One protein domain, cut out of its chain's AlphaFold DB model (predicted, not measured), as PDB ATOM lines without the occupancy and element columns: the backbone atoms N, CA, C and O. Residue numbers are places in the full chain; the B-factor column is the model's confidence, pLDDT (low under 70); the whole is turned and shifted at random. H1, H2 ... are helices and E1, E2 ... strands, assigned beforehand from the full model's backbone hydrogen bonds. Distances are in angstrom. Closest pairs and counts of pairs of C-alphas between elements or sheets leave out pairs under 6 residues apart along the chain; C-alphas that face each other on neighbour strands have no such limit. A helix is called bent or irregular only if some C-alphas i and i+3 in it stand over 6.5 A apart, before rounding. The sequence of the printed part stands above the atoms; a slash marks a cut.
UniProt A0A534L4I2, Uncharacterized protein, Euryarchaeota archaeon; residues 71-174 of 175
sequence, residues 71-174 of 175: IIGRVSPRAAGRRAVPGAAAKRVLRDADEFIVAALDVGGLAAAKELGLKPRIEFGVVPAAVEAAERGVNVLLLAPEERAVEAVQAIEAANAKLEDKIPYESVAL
ATOM      1  N   ILE A  71      -3.298  33.406  19.115       97.56
ATOM      2  CA  ILE A  71      -3.661  32.667  17.904       97.56
ATOM      3  C   ILE A  71      -2.390  32.456  17.093       97.56
ATOM      4  O   ILE A  71      -1.783  33.416  16.626       97.56
ATOM      5  N   ILE A  72      -2.000  31.200  16.896       97.12
ATOM      6  CA  ILE A  72      -0.883  30.827  16.029       97.12
ATOM      7  C   ILE A  72      -1.432  30.674  14.611       97.12
ATOM      8  O   ILE A  72      -1.982  29.634  14.241       97.12
ATOM      9  N   GLY A  73      -1.305  31.736  13.822       94.88
ATOM     10  CA  GLY A  73      -1.624  31.760  12.403       94.88
ATOM     11  C   GLY A  73      -0.517  31.088  11.601       94.88
ATOM     12  O   GLY A  73       0.461  31.735  11.231       94.88
ATOM     13  N   ARG A  74      -0.671  29.790  11.332       92.75
ATOM     14  CA  ARG A  74       0.267  29.029  10.504       92.75
ATOM     15  C   ARG A  74       0.170  29.490   9.061       92.75
ATOM     16  O   ARG A  74      -0.920  29.491   8.481       92.75
ATOM     17  N   VAL A  75       1.309  29.865   8.500       87.75
ATOM     18  CA  VAL A  75       1.429  30.310   7.114       87.75
ATOM     19  C   VAL A  75       2.321  29.337   6.359       87.75
ATOM     20  O   VAL A  75       3.364  28.917   6.860       87.75
ATOM     21  N   SER A  76       1.889  28.942   5.168       79.00
ATOM     22  CA  SER A  76       2.657  28.067   4.292       79.00
ATOM     23  C   SER A  76       3.458  28.918   3.301       79.00
ATOM     24  O   SER A  76       2.988  29.983   2.878       79.00
ATOM     25  N   PRO A  77       4.669  28.490   2.898       64.31
ATOM     26  CA  PRO A  77       5.384  29.138   1.811       64.31
ATOM     27  C   PRO A  77       4.520  29.079   0.549       64.31
ATOM     28  O   PRO A  77       4.288  28.007  -0.018       64.31
ATOM     29  N   ARG A  78       4.010  30.224   0.086       63.94
ATOM     30  CA  ARG A  78       3.249  30.247  -1.164       63.94
ATOM     31  C   ARG A  78       4.180  29.918  -2.324       63.94
ATOM     32  O   ARG A  78       5.120  30.655  -2.609       63.94
ATOM     33  N   ALA A  79       3.867  28.849  -3.056       50.09
ATOM     34  CA  ALA A  79       4.387  28.682  -4.406       50.09
ATOM     35  C   ALA A  79       3.937  29.893  -5.242       50.09
ATOM     36  O   ALA A  79       2.746  30.227  -5.263       50.09
ATOM     37  N   ALA A  80       4.888  30.567  -5.895       42.53
ATOM     38  CA  ALA A  80       4.628  31.762  -6.691       42.53
ATOM     39  C   ALA A  80       3.408  31.560  -7.615       42.53
ATOM     40  O   ALA A  80       3.391  30.656  -8.449       42.53
ATOM     41  N   GLY A  81       2.370  32.388  -7.445       44.53
ATOM     42  CA  GLY A  81       1.202  32.428  -8.335       44.53
ATOM     43  C   GLY A  81      -0.079  31.731  -7.857       44.53
ATOM     44  O   GLY A  81      -1.088  31.839  -8.552       44.53
ATOM     45  N   ARG A  82      -0.117  31.070  -6.687       51.19
ATOM     46  CA  ARG A  82      -1.375  30.522  -6.135       51.19
ATOM     47  C   ARG A  82      -1.868  31.320  -4.928       51.19
ATOM     48  O   ARG A  82      -1.267  31.305  -3.859       51.19
ATOM     49  N   ARG A  83      -3.009  31.996  -5.090       54.88
ATOM     50  CA  ARG A  83      -3.739  32.622  -3.981       54.88
ATOM     51  C   ARG A  83      -4.477  31.515  -3.224       54.88
ATOM     52  O   ARG A  83      -5.480  31.007  -3.719       54.88
ATOM     53  N   ALA A  84      -3.958  31.111  -2.066       57.56
ATOM     54  CA  ALA A  84      -4.675  30.204  -1.171       57.56
ATOM     55  C   ALA A  84      -6.020  30.841  -0.784       57.56
ATOM     56  O   ALA A  84      -6.078  32.033  -0.470       57.56
ATOM     57  N   VAL A  85      -7.107  30.070  -0.857       59.44
ATOM     58  CA  VAL A  85      -8.431  30.526  -0.424       59.44
ATOM     59  C   VAL A  85      -8.511  30.309   1.085       59.44
ATOM     60  O   VAL A  85      -8.491  29.154   1.511       59.44
ATOM     61  N   PRO A  86      -8.616  31.370   1.905       67.44
ATOM     62  CA  PRO A  86      -8.643  31.205   3.350       67.44
ATOM     63  C   PRO A  86      -9.870  30.392   3.769       67.44
ATOM     64  O   PRO A  86     -11.001  30.699   3.362       67.44
ATOM     65  N   GLY A  87      -9.654  29.379   4.610       71.44
ATOM     66  CA  GLY A  87     -10.733  28.628   5.249       71.44
ATOM     67  C   GLY A  87     -11.594  29.514   6.161       71.44
ATOM     68  O   GLY A  87     -11.252  30.658   6.468       71.44
ATOM     69  N   ALA A  88     -12.730  28.991   6.629       75.44
ATOM     70  CA  ALA A  88     -13.655  29.749   7.481       75.44
ATOM     71  C   ALA A  88     -13.000  30.259   8.784       75.44
ATOM     72  O   ALA A  88     -13.257  31.394   9.187       75.44
ATOM     73  N   ALA A  89     -12.118  29.456   9.394       75.94
ATOM     74  CA  ALA A  89     -11.357  29.835  10.585       75.94
ATOM     75  C   ALA A  89     -10.393  31.000  10.305       75.94
ATOM     76  O   ALA A  89     -10.408  31.991  11.026       75.94
ATOM     77  N   ALA A  90      -9.647  30.945   9.197       79.62
ATOM     78  CA  ALA A  90      -8.759  32.028   8.779       79.62
ATOM     79  C   ALA A  90      -9.522  33.341   8.543       79.62
ATOM     80  O   ALA A  90      -9.112  34.395   9.017       79.62
ATOM     81  N   LYS A  91     -10.690  33.285   7.888       82.56
ATOM     82  CA  LYS A  91     -11.542  34.474   7.694       82.56
ATOM     83  C   LYS A  91     -12.036  35.073   9.009       82.56
ATOM     84  O   LYS A  91     -12.252  36.277   9.063       82.56
ATOM     85  N   ARG A  92     -12.268  34.252  10.038       83.94
ATOM     86  CA  ARG A  92     -12.650  34.735  11.369       83.94
ATOM     87  C   ARG A  92     -11.485  35.462  12.032       83.94
ATOM     88  O   ARG A  92     -11.647  36.621  12.378       83.94
ATOM     89  N   VAL A  93     -10.318  34.822  12.097       84.50
ATOM     90  CA  VAL A  93      -9.099  35.415  12.673       84.50
ATOM     91  C   VAL A  93      -8.770  36.761  12.023       84.50
ATOM     92  O   VAL A  93      -8.447  37.712  12.719       84.50
ATOM     93  N   LEU A  94      -8.907  36.866  10.699       84.31
ATOM     94  CA  LEU A  94      -8.627  38.109   9.974       84.31
ATOM     95  C   LEU A  94      -9.659  39.218  10.213       84.31
ATOM     96  O   LEU A  94      -9.302  40.386  10.112       84.31
ATOM     97  N   ARG A  95     -10.922  38.884  10.506       86.69
ATOM     98  CA  ARG A  95     -11.933  39.890  10.883       86.69
ATOM     99  C   ARG A  95     -11.679  40.447  12.273       86.69
ATOM    100  O   ARG A  95     -11.878  41.633  12.486       86.69
ATOM    101  N   ASP A  96     -11.236  39.583  13.176       88.00
ATOM    102  CA  ASP A  96     -11.027  39.930  14.575       88.00
ATOM    103  C   ASP A  96      -9.604  40.490  14.801       88.00
ATOM    104  O   ASP A  96      -9.246  40.820  15.923       88.00
ATOM    105  N   ALA A  97      -8.779  40.617  13.751       87.00
ATOM    106  CA  ALA A  97      -7.353  40.939  13.851       87.00
ATOM    107  C   ALA A  97      -7.048  42.296  14.508       87.00
ATOM    108  O   ALA A  97      -5.986  42.439  15.107       87.00
ATOM    109  N   ASP A  98      -7.964  43.266  14.439       88.88
ATOM    110  CA  ASP A  98      -7.806  44.576  15.089       88.88
ATOM    111  C   ASP A  98      -7.839  44.485  16.628       88.88
ATOM    112  O   ASP A  98      -7.331  45.373  17.312       88.88
ATOM    113  N   GLU A  99      -8.380  43.398  17.187       91.69
ATOM    114  CA  GLU A  99      -8.365  43.119  18.631       91.69
ATOM    115  C   GLU A  99      -7.049  42.471  19.099       91.69
ATOM    116  O   GLU A  99      -6.888  42.170  20.285       91.69
ATOM    117  N   PHE A 100      -6.113  42.220  18.177       95.75
ATOM    118  CA  PHE A 100      -4.877  41.493  18.437       95.75
ATOM    119  C   PHE A 100      -3.657  42.347  18.100       95.75
ATOM    120  O   PHE A 100      -3.572  43.014  17.070       95.75
ATOM    121  N   ILE A 101      -2.624  42.241  18.934       96.56
ATOM    122  CA  ILE A 101      -1.283  42.617  18.509       96.56
ATOM    123  C   ILE A 101      -0.803  41.581  17.494       96.56
ATOM    124  O   ILE A 101      -0.704  40.393  17.791       96.56
ATOM    125  N   VAL A 102      -0.473  42.041  16.290       97.50
ATOM    126  CA  VAL A 102       0.107  41.181  15.260       97.50
ATOM    127  C   VAL A 102       1.601  41.011  15.523       97.50
ATOM    128  O   VAL A 102       2.351  41.990  15.615       97.50
ATOM    129  N   ALA A 103       2.028  39.759  15.613       97.94
ATOM    130  CA  ALA A 103       3.411  39.345  15.749       97.94
ATOM    131  C   ALA A 103       3.800  38.513  14.520       97.94
ATOM    132  O   ALA A 103       3.061  37.617  14.119       97.94
ATOM    133  N   ALA A 104       4.933  38.820  13.895       96.94
ATOM    134  CA  ALA A 104       5.372  38.178  12.661       96.94
ATOM    135  C   ALA A 104       6.700  37.464  12.889       96.94
ATOM    136  O   ALA A 104       7.739  38.105  13.028       96.94
ATOM    137  N   LEU A 105       6.659  36.132  12.950       96.12
ATOM    138  CA  LEU A 105       7.843  35.307  13.137       96.12
ATOM    139  C   LEU A 105       8.578  35.188  11.810       96.12
ATOM    140  O   LEU A 105       8.037  34.620  10.870       96.12
ATOM    141  N   ASP A 106       9.807  35.707  11.788       91.81
ATOM    142  CA  ASP A 106      10.728  35.690  10.651       91.81
ATOM    143  C   ASP A 106      10.166  36.245   9.327       91.81
ATOM    144  O   ASP A 106       9.133  36.913   9.267       91.81
ATOM    145  N   VAL A 107      10.918  36.036   8.245       92.00
ATOM    146  CA  VAL A 107      10.590  36.550   6.913       92.00
ATOM    147  C   VAL A 107       9.281  35.954   6.384       92.00
ATOM    148  O   VAL A 107       8.543  36.650   5.687       92.00
ATOM    149  N   GLY A 108       8.963  34.702   6.720       89.62
ATOM    150  CA  GLY A 108       7.719  34.051   6.319       89.62
ATOM    151  C   GLY A 108       6.501  34.683   6.989       89.62
ATOM    152  O   GLY A 108       5.531  35.018   6.305       89.62
ATOM    153  N   GLY A 109       6.571  34.945   8.299       92.06
ATOM    154  CA  GLY A 109       5.526  35.673   9.021       92.06
ATOM    155  C   GLY A 109       5.341  37.104   8.503       92.06
ATOM    156  O   GLY A 109       4.208  37.550   8.314       92.06
ATOM    157  N   LEU A 110       6.438  37.809   8.199       93.00
ATOM    158  CA  LEU A 110       6.400  39.166   7.631       93.00
ATOM    159  C   LEU A 110       5.782  39.200   6.229       93.00
ATOM    160  O   LEU A 110       4.959  40.070   5.926       93.00
ATOM    161  N   ALA A 111       6.155  38.250   5.370       89.94
ATOM    162  CA  ALA A 111       5.581  38.122   4.037       89.94
ATOM    163  C   ALA A 111       4.068  37.880   4.120       89.94
ATOM    164  O   ALA A 111       3.299  38.578   3.456       89.94
ATOM    165  N   ALA A 112       3.632  36.972   4.996       88.62
ATOM    166  CA  ALA A 112       2.216  36.711   5.208       88.62
ATOM    167  C   ALA A 112       1.470  37.931   5.765       88.62
ATOM    168  O   ALA A 112       0.385  38.248   5.280       88.62
ATOM    169  N   ALA A 113       2.051  38.664   6.722       90.94
ATOM    170  CA  ALA A 113       1.456  39.894   7.245       90.94
ATOM    171  C   ALA A 113       1.171  40.896   6.117       90.94
ATOM    172  O   ALA A 113       0.054  41.402   5.994       90.94
ATOM    173  N   LYS A 114       2.153  41.104   5.229       89.06
ATOM    174  CA  LYS A 114       2.020  41.981   4.061       89.06
ATOM    175  C   LYS A 114       0.920  41.516   3.107       89.06
ATOM    176  O   LYS A 114       0.138  42.338   2.637       89.06
ATOM    177  N   GLU A 115       0.846  40.220   2.818       85.50
ATOM    178  CA  GLU A 115      -0.193  39.658   1.945       85.50
ATOM    179  C   GLU A 115      -1.604  39.773   2.532       85.50
ATOM    180  O   GLU A 115      -2.576  39.900   1.784       85.50
ATOM    181  N   LEU A 116      -1.713  39.714   3.859       85.62
ATOM    182  CA  LEU A 116      -2.964  39.811   4.606       85.62
ATOM    183  C   LEU A 116      -3.355  41.261   4.931       85.62
ATOM    184  O   LEU A 116      -4.442  41.488   5.451       85.62
ATOM    185  N   GLY A 117      -2.498  42.240   4.616       88.31
ATOM    186  CA  GLY A 117      -2.723  43.650   4.946       88.31
ATOM    187  C   GLY A 117      -2.587  43.965   6.440       88.31
ATOM    188  O   GLY A 117      -3.079  44.995   6.894       88.31
ATOM    189  N   LEU A 118      -1.923  43.093   7.199       91.00
ATOM    190  CA  LEU A 118      -1.691  43.242   8.632       91.00
ATOM    191  C   LEU A 118      -0.391  44.015   8.885       91.00
ATOM    192  O   LEU A 118       0.577  43.888   8.134       91.00
ATOM    193  N   LYS A 119      -0.361  44.803   9.964       94.19
ATOM    194  CA  LYS A 119       0.822  45.559  10.399       94.19
ATOM    195  C   LYS A 119       1.386  44.944  11.680       94.19
ATOM    196  O   LYS A 119       0.809  45.170  12.746       94.19
ATOM    197  N   PRO A 120       2.481  44.169  11.599       96.19
ATOM    198  CA  PRO A 120       3.137  43.641  12.784       96.19
ATOM    199  C   PRO A 120       3.590  44.770  13.709       96.19
ATOM    200  O   PRO A 120       4.084  45.802  13.262       96.19
ATOM    201  N   ARG A 121       3.414  44.572  15.016       96.94
ATOM    202  CA  ARG A 121       4.033  45.407  16.060       96.94
ATOM    203  C   ARG A 121       5.213  44.694  16.719       96.94
ATOM    204  O   ARG A 121       5.999  45.333  17.408       96.94
ATOM    205  N   ILE A 122       5.309  43.379  16.524       97.75
ATOM    206  CA  ILE A 122       6.360  42.518  17.059       97.75
ATOM    207  C   ILE A 122       6.992  41.767  15.884       97.75
ATOM    208  O   ILE A 122       6.365  40.892  15.293       97.75
ATOM    209  N   GLU A 123       8.234  42.115  15.554       97.19
ATOM    210  CA  GLU A 123       8.998  41.528  14.435       97.19
ATOM    211  C   GLU A 123      10.320  40.888  14.898       97.19
ATOM    212  O   GLU A 123      10.943  40.113  14.177       97.19
ATOM    213  N   PHE A 124      10.730  41.165  16.139       95.50
ATOM    214  CA  PHE A 124      11.939  40.636  16.769       95.50
ATOM    215  C   PHE A 124      11.602  40.051  18.136       95.50
ATOM    216  O   PHE A 124      10.659  40.501  18.784       95.50
ATOM    217  N   GLY A 125      12.357  39.033  18.565       96.75
ATOM    218  CA  GLY A 125      12.054  38.317  19.810       96.75
ATOM    219  C   GLY A 125      10.622  37.776  19.827       96.75
ATOM    220  O   GLY A 125       9.974  37.777  20.863       96.75
ATOM    221  N   VAL A 126      10.108  37.378  18.663       97.81
ATOM    222  CA  VAL A 126       8.668  37.287  18.396       97.81
ATOM    223  C   VAL A 126       7.950  36.335  19.345       97.81
ATOM    224  O   VAL A 126       6.933  36.704  19.919       97.81
ATOM    225  N   VAL A 127       8.487  35.128  19.531       97.88
ATOM    226  CA  VAL A 127       7.904  34.126  20.430       97.88
ATOM    227  C   VAL A 127       7.917  34.600  21.893       97.88
ATOM    228  O   VAL A 127       6.836  34.668  22.478       97.88
ATOM    229  N   PRO A 128       9.063  34.982  22.498       97.75
ATOM    230  CA  PRO A 128       9.057  35.464  23.879       97.75
ATOM    231  C   PRO A 128       8.227  36.742  24.068       97.75
ATOM    232  O   PRO A 128       7.512  36.846  25.059       97.75
ATOM    233  N   ALA A 129       8.233  37.671  23.108       97.81
ATOM    234  CA  ALA A 129       7.430  38.890  23.178       97.81
ATOM    235  C   ALA A 129       5.919  38.613  23.068       97.81
ATOM    236  O   ALA A 129       5.127  39.260  23.749       97.81
ATOM    237  N   ALA A 130       5.505  37.645  22.243       97.94
ATOM    238  CA  ALA A 130       4.110  37.215  22.155       97.94
ATOM    239  C   ALA A 130       3.623  36.595  23.473       97.94
ATOM    240  O   ALA A 130       2.522  36.904  23.925       97.94
ATOM    241  N   VAL A 131       4.455  35.755  24.096       97.94
ATOM    242  CA  VAL A 131       4.168  35.161  25.409       97.94
ATOM    243  C   VAL A 131       4.065  36.246  26.481       97.94
ATOM    244  O   VAL A 131       3.052  36.306  27.165       97.94
ATOM    245  N   GLU A 132       5.042  37.148  26.578       96.50
ATOM    246  CA  GLU A 132       5.041  38.246  27.556       96.50
ATOM    247  C   GLU A 132       3.822  39.170  27.390       96.50
ATOM    248  O   GLU A 132       3.198  39.581  28.369       96.50
ATOM    249  N   ALA A 133       3.446  39.489  26.149       96.75
ATOM    250  CA  ALA A 133       2.252  40.279  25.870       96.75
ATOM    251  C   ALA A 133       0.982  39.560  26.357       96.75
ATOM    252  O   ALA A 133       0.151  40.170  27.034       96.75
ATOM    253  N   ALA A 134       0.859  38.262  26.072       97.19
ATOM    254  CA  ALA A 134      -0.271  37.460  26.525       97.19
ATOM    255  C   ALA A 134      -0.312  37.300  28.044       97.19
ATOM    256  O   ALA A 134      -1.380  37.471  28.624       97.19
ATOM    257  N   GLU A 135       0.822  37.078  28.711       95.25
ATOM    258  CA  GLU A 135       0.912  37.089  30.177       95.25
ATOM    259  C   GLU A 135       0.357  38.395  30.751       95.25
ATOM    260  O   GLU A 135      -0.368  38.376  31.740       95.25
ATOM    261  N   ARG A 136       0.612  39.525  30.083       94.44
ATOM    262  CA  ARG A 136       0.119  40.850  30.480       94.44
ATOM    263  C   ARG A 136      -1.317  41.175  30.048       94.44
ATOM    264  O   ARG A 136      -1.744  42.321  30.196       94.44
ATOM    265  N   GLY A 137      -2.072  40.202  29.544       94.81
ATOM    266  CA  GLY A 137      -3.479  40.385  29.176       94.81
ATOM    267  C   GLY A 137      -3.731  40.785  27.725       94.81
ATOM    268  O   GLY A 137      -4.867  41.095  27.374       94.81
ATOM    269  N   VAL A 138      -2.705  40.790  26.871       96.81
ATOM    270  CA  VAL A 138      -2.832  41.221  25.474       96.81
ATOM    271  C   VAL A 138      -3.100  40.036  24.557       96.81
ATOM    272  O   VAL A 138      -2.411  39.021  24.606       96.81
ATOM    273  N   ASN A 139      -4.076  40.173  23.667       97.31
ATOM    274  CA  ASN A 139      -4.324  39.169  22.641       97.31
ATOM    275  C   ASN A 139      -3.281  39.286  21.522       97.31
ATOM    276  O   ASN A 139      -3.024  40.385  21.028       97.31
ATOM    277  N   VAL A 140      -2.692  38.167  21.097       98.19
ATOM    278  CA  VAL A 140      -1.633  38.148  20.074       98.19
ATOM    279  C   VAL A 140      -2.002  37.245  18.904       98.19
ATOM    280  O   VAL A 140      -2.339  36.077  19.088       98.19
ATOM    281  N   LEU A 141      -1.932  37.784  17.688       97.75
ATOM    282  CA  LEU A 141      -1.979  37.009  16.452       97.75
ATOM    283  C   LEU A 141      -0.541  36.781  15.995       97.75
ATOM    284  O   LEU A 141       0.096  37.682  15.451       97.75
ATOM    285  N   LEU A 142      -0.033  35.578  16.232       97.81
ATOM    286  CA  LEU A 142       1.312  35.167  15.867       97.81
ATOM    287  C   LEU A 142       1.301  34.499  14.493       97.81
ATOM    288  O   LEU A 142       0.884  33.352  14.355       97.81
ATOM    289  N   LEU A 143       1.781  35.210  13.479       96.12
ATOM    290  CA  LEU A 143       2.004  34.672  12.144       96.12
ATOM    291  C   LEU A 143       3.330  33.913  12.138       96.12
ATOM    292  O   LEU A 143       4.384  34.519  12.327       96.12
ATOM    293  N   ALA A 144       3.272  32.601  11.934       94.81
ATOM    294  CA  ALA A 144       4.442  31.731  11.979       94.81
ATOM    295  C   ALA A 144       4.465  30.775  10.781       94.81
ATOM    296  O   ALA A 144       3.419  30.195  10.468       94.81
ATOM    297  N   PRO A 145       5.630  30.563  10.138       92.06
ATOM    298  CA  PRO A 145       5.795  29.463   9.195       92.06
ATOM    299  C   PRO A 145       5.357  28.142   9.825       92.06
ATOM    300  O   PRO A 145       5.579  27.914  11.019       92.06
ATOM    301  N   GLU A 146       4.715  27.278   9.045       91.06
ATOM    302  CA  GLU A 146       4.163  26.014   9.540       91.06
ATOM    303  C   GLU A 146       5.211  25.159  10.268       91.06
ATOM    304  O   GLU A 146       4.949  24.650  11.359       91.06
ATOM    305  N   GLU A 147       6.427  25.093   9.730       90.25
ATOM    306  CA  GLU A 147       7.563  24.372  10.298       90.25
ATOM    307  C   GLU A 147       8.065  24.952  11.632       90.25
ATOM    308  O   GLU A 147       8.692  24.240  12.417       90.25
ATOM    309  N   ARG A 148       7.767  26.224  11.924       93.12
ATOM    310  CA  ARG A 148       8.171  26.912  13.161       93.12
ATOM    311  C   ARG A 148       7.046  27.090  14.168       93.12
ATOM    312  O   ARG A 148       7.298  27.494  15.299       93.12
ATOM    313  N   ALA A 149       5.812  26.743  13.817       93.19
ATOM    314  CA  ALA A 149       4.677  26.847  14.730       93.19
ATOM    315  C   ALA A 149       4.881  26.044  16.029       93.19
ATOM    316  O   ALA A 149       4.408  26.450  17.090       93.19
ATOM    317  N   VAL A 150       5.626  24.932  15.960       95.44
ATOM    318  CA  VAL A 150       5.962  24.103  17.128       95.44
ATOM    319  C   VAL A 150       6.788  24.860  18.173       95.44
ATOM    320  O   VAL A 150       6.573  24.661  19.365       95.44
ATOM    321  N   GLU A 151       7.670  25.770  17.751       95.50
ATOM    322  CA  GLU A 151       8.487  26.599  18.647       95.50
ATOM    323  C   GLU A 151       7.601  27.508  19.504       95.50
ATOM    324  O   GLU A 151       7.782  27.611  20.717       95.50
ATOM    325  N   ALA A 152       6.587  28.115  18.881       96.44
ATOM    326  CA  ALA A 152       5.618  28.947  19.578       96.44
ATOM    327  C   ALA A 152       4.801  28.136  20.592       96.44
ATOM    328  O   ALA A 152       4.666  28.554  21.738       96.44
ATOM    329  N   VAL A 153       4.305  26.958  20.197       97.81
ATOM    330  CA  VAL A 153       3.557  26.069  21.102       97.81
ATOM    331  C   VAL A 153       4.409  25.678  22.308       97.81
ATOM    332  O   VAL A 153       3.960  25.809  23.441       97.81
ATOM    333  N   GLN A 154       5.655  25.251  22.086       98.00
ATOM    334  CA  GLN A 154       6.562  24.862  23.168       98.00
ATOM    335  C   GLN A 154       6.829  26.009  24.145       98.00
ATOM    336  O   GLN A 154       6.839  25.790  25.356       98.00
ATOM    337  N   ALA A 155       7.015  27.231  23.642       97.88
ATOM    338  CA  ALA A 155       7.220  28.399  24.488       97.88
ATOM    339  C   ALA A 155       5.974  28.748  25.316       97.88
ATOM    340  O   ALA A 155       6.098  29.031  26.508       97.88
ATOM    341  N   ILE A 156       4.782  28.681  24.712       98.00
ATOM    342  CA  ILE A 156       3.513  28.930  25.408       98.00
ATOM    343  C   ILE A 156       3.288  27.878  26.494       98.00
ATOM    344  O   ILE A 156       2.964  28.234  27.621       98.00
ATOM    345  N   GLU A 157       3.516  26.597  26.200       98.06
ATOM    346  CA  GLU A 157       3.391  25.517  27.187       98.06
ATOM    347  C   GLU A 157       4.402  25.659  28.334       98.06
ATOM    348  O   GLU A 157       4.059  25.490  29.505       98.06
ATOM    349  N   ALA A 158       5.646  26.042  28.028       97.88
ATOM    350  CA  ALA A 158       6.669  26.288  29.042       97.88
ATOM    351  C   ALA A 158       6.330  27.480  29.956       97.88
ATOM    352  O   ALA A 158       6.649  27.446  31.148       97.88
ATOM    353  N   ALA A 159       5.693  28.525  29.417       96.81
ATOM    354  CA  ALA A 159       5.168  29.640  30.203       96.81
ATOM    355  C   ALA A 159       3.967  29.195  31.045       96.81
ATOM    356  O   ALA A 159       3.969  29.341  32.267       96.81
ATOM    357  N   ASN A 160       3.001  28.521  30.418       97.31
ATOM    358  CA  ASN A 160       1.818  27.969  31.065       97.31
ATOM    359  C   ASN A 160       2.162  27.043  32.228       97.31
ATOM    360  O   ASN A 160       1.467  27.080  33.236       97.31
ATOM    361  N   ALA A 161       3.243  26.267  32.170       97.19
ATOM    362  CA  ALA A 161       3.681  25.434  33.290       97.19
ATOM    363  C   ALA A 161       3.942  26.225  34.592       97.19
ATOM    364  O   ALA A 161       3.848  25.654  35.677       97.19
ATOM    365  N   LYS A 162       4.241  27.526  34.493       93.25
ATOM    366  CA  LYS A 162       4.577  28.413  35.620       93.25
ATOM    367  C   LYS A 162       3.430  29.341  36.032       93.25
ATOM    368  O   LYS A 162       3.483  29.898  37.124       93.25
ATOM    369  N   LEU A 163       2.429  29.526  35.173       90.44
ATOM    370  CA  LEU A 163       1.307  30.433  35.415       90.44
ATOM    371  C   LEU A 163       0.177  29.746  36.187       90.44
ATOM    372  O   LEU A 163      -0.098  28.562  35.977       90.44
ATOM    373  N   GLU A 164      -0.503  30.498  37.048       89.81
ATOM    374  CA  GLU A 164      -1.742  30.052  37.695       89.81
ATOM    375  C   GLU A 164      -2.873  29.986  36.658       89.81
ATOM    376  O   GLU A 164      -3.361  28.898  36.341       89.81
ATOM    377  N   ASP A 165      -3.179  31.125  36.032       92.56
ATOM    378  CA  ASP A 165      -4.060  31.211  34.870       92.56
ATOM    379  C   ASP A 165      -3.271  30.942  33.584       92.56
ATOM    380  O   ASP A 165      -2.285  31.616  33.284       92.56
ATOM    381  N   LYS A 166      -3.692  29.946  32.800       96.44
ATOM    382  CA  LYS A 166      -3.006  29.587  31.550       96.44
ATOM    383  C   LYS A 166      -3.360  30.571  30.437       96.44
ATOM    384  O   LYS A 166      -4.524  30.927  30.284       96.44
ATOM    385  N   ILE A 167      -2.379  30.918  29.608       97.75
ATOM    386  CA  ILE A 167      -2.572  31.587  28.321       97.75
ATOM    387  C   ILE A 167      -3.354  30.633  27.407       97.75
ATOM    388  O   ILE A 167      -2.821  29.581  27.025       97.75
ATOM    389  N   PRO A 168      -4.598  30.966  27.023       97.62
ATOM    390  CA  PRO A 168      -5.327  30.204  26.027       97.62
ATOM    391  C   PRO A 168      -4.656  30.386  24.668       97.62
ATOM    392  O   PRO A 168      -4.323  31.509  24.276       97.62
ATOM    393  N   TYR A 169      -4.497  29.301  23.918       97.75
ATOM    394  CA  TYR A 169      -3.985  29.390  22.560       97.75
ATOM    395  C   TYR A 169      -4.668  28.413  21.607       97.75
ATOM    396  O   TYR A 169      -5.181  27.370  22.009       97.75
ATOM    397  N   GLU A 170      -4.677  28.766  20.326       95.44
ATOM    398  CA  GLU A 170      -5.131  27.894  19.244       95.44
ATOM    399  C   GLU A 170      -4.213  28.026  18.028       95.44
ATOM    400  O   GLU A 170      -3.536  29.039  17.849       95.44
ATOM    401  N   SER A 171      -4.197  27.003  17.176       93.50
ATOM    402  CA  SER A 171      -3.413  26.994  15.941       93.50
ATOM    403  C   SER A 171      -4.332  26.910  14.731       93.50
ATOM    404  O   SER A 171      -5.105  25.963  14.584       93.50
ATOM    405  N   VAL A 172      -4.229  27.892  13.836       91.56
ATOM    406  CA  VAL A 172      -5.102  28.039  12.668       91.56
ATOM    407  C   VAL A 172      -4.243  28.139  11.416       91.56
ATOM    408  O   VAL A 172      -3.357  28.982  11.339       91.56
ATOM    409  N   ALA A 173      -4.516  27.301  10.417       88.94
ATOM    410  CA  ALA A 173      -3.912  27.454   9.096       88.94
ATOM    411  C   ALA A 173      -4.556  28.642   8.365       88.94
ATOM    412  O   ALA A 173      -5.779  28.678   8.191       88.94
ATOM    413  N   LEU A 174      -3.743  29.619   7.960       81.38
ATOM    414  CA  LEU A 174      -4.198  30.824   7.257       81.38
ATOM    415  C   LEU A 174      -4.049  30.728   5.734       81.38
ATOM    416  O   LEU A 174      -4.712  31.477   5.010       81.38
TER     417      LEU A 174
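Overview. This is residues 71 to 174 of the 175 residues of an uncharacterized protein of Euryarchaeota archaeon (UniProt A0A534L4I2). A parallel sheet of four strands makes the core, with two helices on each face, H3 and H4 on one and H1 and H2 on the other: three layers. The link of residues 76 to 87 reaches toward one end of the long axis, and the turn at Glu 164 makes the other end. The printed part has 104 residues with four named helices and four named strands, in the order E1 H1 E2 H2 H3 E3 H4 E4; the class is mixed. The sheet's order is E2 E3 E1 E4; the whole is compact, with a radius of gyration of the C-alphas of 13.1 A, and spans 45 by 24 by 22 A.

Along the chain. Find C-alpha 140 at (-1.633, 38.148, 20.074), where E3, residues 140 to 145, begins its 15.8 A. Its sheet also holds E1, residues 71 to 75, E2, residues 101 to 104, and E4, residues 169 to 173, ending at (-3.912, 27.454, 9.096). Look for H1 at residues 88 to 95, H2 at 106 to 116, H3 at 126 to 135, and H4 at 146 to 160, 21.7 A long and irregular, with C-alphas 147 and 150 7.0 A apart.

Arrangement. Look across the sheet for N 103 and O 141 of E2 and E3, N 73 and O 142 of E1 and E3, and N 72 and O 170 of E1 and E4, each 2.8 A. H3 and H4 touch, closest at the C-alphas of Val 127 and Ala 152, 5.7 A. On the opposite face H2 stands up from the sheet, with C-alphas 109 and 143 4.8 A apart, and H1 runs across the strands at 69 degrees to E1 on the local plane. E2, H2 H3, E3 is a strand-helix-strand unit, parallel neighbour strands with helices between; E1, H1, E2 and E3, H4, E4 are split ones, another strand between theirs, with right-handed crossovers. Every O i to N i+4 pair is within hydrogen-bond range in H1, H2 and H3, and 8 of 11 in H4.

Size, cuts and confidence. The C-alphas of Gly 81 and Glu 164, the two farthest apart, are 46.2 A from each other. The printed part has no cut; the E1 to H1 link is long, and residues 77 to 86 have pLDDT under 70.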